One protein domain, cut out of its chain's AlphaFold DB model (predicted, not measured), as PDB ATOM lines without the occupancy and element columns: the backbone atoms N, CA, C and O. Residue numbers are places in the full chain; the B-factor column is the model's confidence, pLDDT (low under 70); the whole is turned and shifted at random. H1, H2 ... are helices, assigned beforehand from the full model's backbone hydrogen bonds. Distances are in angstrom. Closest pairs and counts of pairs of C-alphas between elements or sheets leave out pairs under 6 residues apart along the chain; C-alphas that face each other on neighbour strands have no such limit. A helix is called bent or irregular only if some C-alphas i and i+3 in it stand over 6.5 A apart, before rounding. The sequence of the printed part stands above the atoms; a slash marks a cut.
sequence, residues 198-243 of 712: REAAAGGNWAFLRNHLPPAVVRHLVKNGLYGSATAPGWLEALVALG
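Overview. This is residues 198 to 243 of the 712 residues of an uncharacterized protein of Candidatus Riflebacteria bacterium (UniProt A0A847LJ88). Five short helices make a small rounded ball, set round a common middle that no helix runs through. H3, the longest, stands on one side; H1, H2, H3 and H4 go round in a loop that closes where H4 comes back to H1, and H5 covers one side of this loop, packing on H3. The printed part has 46 residues with five named helices in the order H1, H2, H3, H4, H5 and no named strand, and its class is all helix. It is compact, with a radius of gyration of the C-alphas of 8.8 A and spans of 20 by 18 by 16 A.

Along the chain. The longest helix, H3, is residues 215 to 223 and measures 12.1 A from first to last C-alpha; C-alpha 215 is at (92.829, 88.706, 131.629). Before it come H1, residues 198 to 202, 6.2 A long, beginning with C-alpha 198 at (96.726, 88.239, 116.517), and H2, residues 206 to 212, 9.8 A long. After it come H4, residues 226 to 231, 9.7 A long, and H5, residues 235 to 241, 9.6 A long, ending with C-alpha 241 at (87.910, 98.327, 130.834). H4 is irregular: C-alphas 227 and 230 are 8.3 A apart.

Arrangement. H3 touches H5 at a steep tilt of 40 degrees, opposite ways; their closest C-alphas, those of Val 222 and Leu 239, are 6.7 A apart. H3 and H4 touch only at the corner by their link, with the closest C-alphas, those of Val 222 and Ser 229, 5.7 A apart. H4 touches H1, and the closest C-alphas, those of Ala 202 and Gly 228, are 4.6 A apart. H1 and H2 touch only at the corner by their link, where the closest C-alphas, those of Ala 200 and Leu 209, are 6.9 A apart. H2 is close to but not clearly touching H5, with the closest C-alphas, those of Trp 206 and Ala 238, 6.3 A apart. H1 and H3 are only just apart, their closest C-alphas 8.3 A from each other; H2 and H4 are apart. In H1, H2, H3 and H5 every O i to N i+4 pair is within hydrogen-bond range; in H4 0 of 2 are, beside 2 of 3 O i to N i+3 pairs.

Size, cuts and confidence. The two C-alphas farthest apart are those of Glu 199 and Gly 243, at 23.5 A. The printed part has no cut, and the four links between the helices are tight. The mean pLDDT of the printed part is 84.1, and residues 242 to 243 are under 70.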
ATOM      1  N   ARG A 198      95.898  87.142 117.045       94.31
ATOM      2  CA  ARG A 198      96.726  88.239 116.517       94.31
ATOM      3  C   ARG A 198      95.930  89.131 115.559       94.31
ATOM      4  O   ARG A 198      96.008  90.347 115.676       94.31
ATOM      5  N   GLU A 199      95.116  88.540 114.685       94.38
ATOM      6  CA  GLU A 199      94.196  89.271 113.798       94.38
ATOM      7  C   GLU A 199      93.158  90.076 114.590       94.38
ATOM      8  O   GLU A 199      92.945  91.253 114.317       94.38
ATOM      9  N   ALA A 200      92.550  89.473 115.617       93.56
ATOM     10  CA  ALA A 200      91.599  90.156 116.489       93.56
ATOM     11  C   ALA A 200      92.240  91.319 117.263       93.56
ATOM     12  O   ALA A 200      91.587  92.339 117.465       93.56
ATOM     13  N   ALA A 201      93.503  91.184 117.678       90.44
ATOM     14  CA  ALA A 201      94.262  92.254 118.318       90.44
ATOM     15  C   ALA A 201      94.570  93.407 117.366       90.44
ATOM     16  O   ALA A 201      94.312  94.553 117.724       90.44
ATOM     17  N   ALA A 202      95.036  93.111 116.153       89.62
ATOM     18  CA  ALA A 202      95.284  94.126 115.133       89.62
ATOM     19  C   ALA A 202      93.989  94.840 114.700       89.62
ATOM     20  O   ALA A 202      93.991  96.046 114.467       89.62
ATOM     21  N   GLY A 203      92.875  94.106 114.625       90.94
ATOM     22  CA  GLY A 203      91.566  94.627 114.224       90.94
ATOM     23  C   GLY A 203      90.743  95.277 115.343       90.94
ATOM     24  O   GLY A 203      89.637  95.735 115.075       90.94
ATOM     25  N   GLY A 204      91.223  95.297 116.591       90.56
ATOM     26  CA  GLY A 204      90.502  95.914 117.714       90.56
ATOM     27  C   GLY A 204      89.258  95.143 118.176       90.56
ATOM     28  O   GLY A 204      88.332  95.719 118.747       90.56
ATOM     29  N   ASN A 205      89.198  93.825 117.960       93.75
ATOM     30  CA  ASN A 205      88.088  92.992 118.426       93.75
ATOM     31  C   ASN A 205      88.254  92.619 119.913       93.75
ATOM     32  O   ASN A 205      88.500  91.469 120.289       93.75
ATOM     33  N   TRP A 206      88.127  93.617 120.787       89.50
ATOM     34  CA  TRP A 206      88.377  93.480 122.226       89.50
ATOM     35  C   TRP A 206      87.406  92.544 122.937       89.50
ATOM     36  O   TRP A 206      87.791  91.876 123.895       89.50
ATOM     37  N   ALA A 207      86.154  92.470 122.477       89.81
ATOM     38  CA  ALA A 207      85.173  91.536 123.020       89.81
ATOM     39  C   ALA A 207      85.613  90.084 122.793       89.81
ATOM     40  O   ALA A 207      85.606  89.280 123.727       89.81
ATOM     41  N   PHE A 208      86.084  89.766 121.583       92.44
ATOM     42  CA  PHE A 208      86.656  88.459 121.288       92.44
ATOM     43  C   PHE A 208      87.872  88.168 122.170       92.44
ATOM     44  O   PHE A 208      87.913  87.112 122.800       92.44
ATOM     45  N   LEU A 209      88.825  89.102 122.265       92.19
ATOM     46  CA  LEU A 209      90.037  88.913 123.068       92.19
ATOM     47  C   LEU A 209      89.727  88.656 124.545       92.19
ATOM     48  O   LEU A 209      90.278  87.718 125.113       92.19
ATOM     49  N   ARG A 210      88.814  89.423 125.156       88.75
ATOM     50  CA  ARG A 210      88.414  89.229 126.563       88.75
ATOM     51  C   ARG A 210      87.773  87.865 126.822       88.75
ATOM     52  O   ARG A 210      87.992  87.293 127.881       88.75
ATOM     53  N   ASN A 211      87.026  87.332 125.857       89.94
ATOM     54  CA  ASN A 211      86.368  86.030 125.993       89.94
ATOM     55  C   ASN A 211      87.318  84.847 125.745       89.94
ATOM     56  O   ASN A 211      87.059  83.738 126.205       89.94
ATOM     57  N   HIS A 212      88.407  85.063 125.003       93.31
ATOM     58  CA  HIS A 212      89.260  83.987 124.492       93.31
ATOM     59  C   HIS A 212      90.684  83.994 125.056       93.31
ATOM     60  O   HIS A 212      91.412  83.010 124.889       93.31
ATOM     61  N   LEU A 213      91.088  85.054 125.758       92.88
ATOM     62  CA  LEU A 213      92.377  85.165 126.438       92.88
ATOM     63  C   LEU A 213      92.207  85.265 127.958       92.88
ATOM     64  O   LEU A 213      91.194  85.770 128.439       92.88
ATOM     65  N   PRO A 214      93.198  84.808 128.741       91.56
ATOM     66  CA  PRO A 214      93.268  85.142 130.158       91.56
ATOM     67  C   PRO A 214      93.388  86.665 130.347       91.56
ATOM     68  O   PRO A 214      94.105  87.299 129.564       91.56
ATOM     69  N   PRO A 215      92.765  87.263 131.382       85.94
ATOM     70  CA  PRO A 215      92.829  88.706 131.629       85.94
ATOM     71  C   PRO A 215      94.259  89.261 131.658       85.94
ATOM     72  O   PRO A 215      94.536  90.268 131.007       85.94
ATOM     73  N   ALA A 216      95.184  88.552 132.313       84.75
ATOM     74  CA  ALA A 216      96.613  88.867 132.327       84.75
ATOM     75  C   ALA A 216      97.236  88.973 130.930       84.75
ATOM     76  O   ALA A 216      98.013  89.884 130.652       84.75
ATOM     77  N   VAL A 217      96.863  88.076 130.012       91.19
ATOM     78  CA  VAL A 217      97.384  88.105 128.642       91.19
ATOM     79  C   VAL A 217      96.811  89.289 127.873       91.19
ATOM     80  O   VAL A 217      97.561  89.942 127.153       91.19
ATOM     81  N   VAL A 218      95.521  89.609 128.041       87.81
ATOM     82  CA  VAL A 218      94.928  90.803 127.411       87.81
ATOM     83  C   VAL A 218      95.636  92.064 127.909       87.81
ATOM     84  O   VAL A 218      96.071  92.875 127.092       87.81
ATOM     85  N   ARG A 219      95.830  92.201 129.229       79.62
ATOM     86  CA  ARG A 219      96.573  93.320 129.833       79.62
ATOM     87  C   ARG A 219      97.981  93.424 129.268       79.62
ATOM     88  O   ARG A 219      98.389  94.497 128.831       79.62
ATOM     89  N   HIS A 220      98.716  92.316 129.247       82.81
ATOM     90  CA  HIS A 220     100.092  92.290 128.763       82.81
ATOM     91  C   HIS A 220     100.197  92.631 127.274       82.81
ATOM     92  O   HIS A 220     101.085  93.387 126.881       82.81
ATOM     93  N   LEU A 221      99.274  92.120 126.459       85.88
ATOM     94  CA  LEU A 221      99.187  92.409 125.031       85.88
ATOM     95  C   LEU A 221      99.000  93.908 124.788       85.88
ATOM     96  O   LEU A 221      99.792  94.494 124.053       85.88
ATOM     97  N   VAL A 222      98.025  94.533 125.456       78.44
ATOM     98  CA  VAL A 222      97.733  95.966 125.290       78.44
ATOM     99  C   VAL A 222      98.862  96.833 125.855       78.44
ATOM    100  O   VAL A 222      99.325  97.756 125.189       78.44
ATOM    101  N   LYS A 223      99.375  96.504 127.049       73.69
ATOM    102  CA  LYS A 223     100.453  97.248 127.723       73.69
ATOM    103  C   LYS A 223     101.723  97.361 126.884       73.69
ATOM    104  O   LYS A 223     102.418  98.371 126.966       73.69
ATOM    105  N   ASN A 224     102.037  96.320 126.121       74.25
ATOM    106  CA  ASN A 224     103.250  96.252 125.312       74.25
ATOM    107  C   ASN A 224     102.981  96.494 123.816       74.25
ATOM    108  O   ASN A 224     103.885  96.304 123.009       74.25
ATOM    109  N   GLY A 225     101.758  96.884 123.432       75.94
ATOM    110  CA  GLY A 225     101.392  97.149 122.037       75.94
ATOM    111  C   GLY A 225     101.553  95.943 121.106       75.94
ATOM    112  O   GLY A 225     101.787  96.107 119.909       75.94
ATOM    113  N   LEU A 226     101.451  94.723 121.639       84.81
ATOM    114  CA  LEU A 226     101.726  93.500 120.887       84.81
ATOM    115  C   LEU A 226     100.673  93.284 119.798       84.81
ATOM    116  O   LEU A 226      99.495  93.587 119.993       84.81
ATOM    117  N   TYR A 227     101.107  92.738 118.661       88.25
ATOM    118  CA  TYR A 227     100.248  92.398 117.518       88.25
ATOM    119  C   TYR A 227      99.431  93.580 116.962       88.25
ATOM    120  O   TYR A 227      98.312  93.390 116.502       88.25
ATOM    121  N   GLY A 228      99.959  94.807 117.033       82.62
ATOM    122  CA  GLY A 228      99.268  96.004 116.530       82.62
ATOM    123  C   GLY A 228      98.170  96.540 117.456       82.62
ATOM    124  O   GLY A 228      97.429  97.443 117.076       82.62
ATOM    125  N   SER A 229      98.071  96.027 118.685       80.25
ATOM    126  CA  SER A 229      97.041  96.439 119.647       80.25
ATOM    127  C   SER A 229      97.081  97.920 120.021       80.25
ATOM    128  O   SER A 229      96.026  98.516 120.189       80.25
ATOM    129  N   ALA A 230      98.265  98.535 120.098       70.31
ATOM    130  CA  ALA A 230      98.413  99.962 120.421       70.31
ATOM    131  C   ALA A 230      97.982 100.909 119.282       70.31
ATOM    132  O   ALA A 230      97.964 102.127 119.454       70.31
ATOM    133  N   THR A 231      97.667 100.368 118.104       76.19
ATOM    134  CA  THR A 231      97.154 101.121 116.948       76.19
ATOM    135  C   THR A 231      95.739 100.714 116.557       76.19
ATOM    136  O   THR A 231      95.141 101.355 115.697       76.19
ATOM    137  N   ALA A 232      95.201  99.662 117.170       82.56
ATOM    138  CA  ALA A 232      93.888  99.134 116.851       82.56
ATOM    139  C   ALA A 232      92.767 100.050 117.384       82.56
ATOM    140  O   ALA A 232      92.913 100.629 118.461       82.56
ATOM    141  N   PRO A 233      91.623 100.176 116.692       84.81
ATOM    142  CA  PRO A 233      90.496 100.964 117.186       84.81
ATOM    143  C   PRO A 233      90.019 100.477 118.559       84.81
ATOM    144  O   PRO A 233      89.974  99.273 118.811       84.81
ATOM    145  N   GLY A 234      89.637 101.390 119.453       83.56
ATOM    146  CA  GLY A 234      89.043 101.027 120.744       83.56
ATOM    147  C   GLY A 234      90.028 100.523 121.814       83.56
ATOM    148  O   GLY A 234      89.604  99.975 122.836       83.56
ATOM    149  N   TRP A 235      91.342 100.591 121.568       81.19
ATOM    150  CA  TRP A 235      92.344  99.989 122.457       81.19
ATOM    151  C   TRP A 235      92.471 100.697 123.809       81.19
ATOM    152  O   TRP A 235      92.740 100.041 124.816       81.19
ATOM    153  N   LEU A 236      92.238 102.012 123.848       79.19
ATOM    154  CA  LEU A 236      92.234 102.812 125.074       79.19
ATOM    155  C   LEU A 236      91.028 102.444 125.952       79.19
ATOM    156  O   LEU A 236      91.176 102.220 127.155       79.19
ATOM    157  N   GLU A 237      89.858 102.273 125.336       84.50
ATOM    158  CA  GLU A 237      88.619 101.811 125.966       84.50
ATOM    159  C   GLU A 237      88.830 100.415 126.553       84.50
ATOM    160  O   GLU A 237      88.483 100.143 127.704       84.50
ATOM    161  N   ALA A 238      89.439  99.521 125.767       79.19
ATOM    162  CA  ALA A 238      89.756  98.171 126.198       79.19
ATOM    163  C   ALA A 238      90.736  98.164 127.371       79.19
ATOM    164  O   ALA A 238      90.525  97.413 128.322       79.19
ATOM    165  N   LEU A 239      91.763  99.012 127.329       76.50
ATOM    166  CA  LEU A 239      92.757  99.142 128.385       76.50
ATOM    167  C   LEU A 239      92.130  99.601 129.708       76.50
ATOM    168  O   LEU A 239      92.384  98.991 130.744       76.50
ATOM    169  N   VAL A 240      91.276 100.627 129.680       75.12
ATOM    170  CA  VAL A 240      90.565 101.109 130.877       75.12
ATOM    171  C   VAL A 240      89.538 100.089 131.378       75.12
ATOM    172  O   VAL A 240      89.362  99.923 132.585       75.12
ATOM    173  N   ALA A 241      88.884  99.355 130.475       75.81
ATOM    174  CA  ALA A 241      87.910  98.327 130.834       75.81
ATOM    175  C   ALA A 241      88.524  97.094 131.520       75.81
ATOM    176  O   ALA A 241      87.791  96.369 132.192       75.81
ATOM    177  N   LEU A 242      89.832  96.847 131.373       66.81
ATOM    178  CA  LEU A 242      90.518  95.732 132.039       66.81
ATOM    179  C   LEU A 242      90.649  95.919 133.558       66.81
ATOM    180  O   LEU A 242      90.897  94.935 134.254       66.81
ATOM    181  N   GLY A 243      90.440  97.139 134.065       57.84
ATOM    182  CA  GLY A 243      90.577  97.470 135.484       57.84
ATOM    183  C   GLY A 243      92.039  97.513 135.959       57.84
ATOM    184  O   GLY A 243      92.949  97.121 135.222       57.84
TER     185      GLY A 243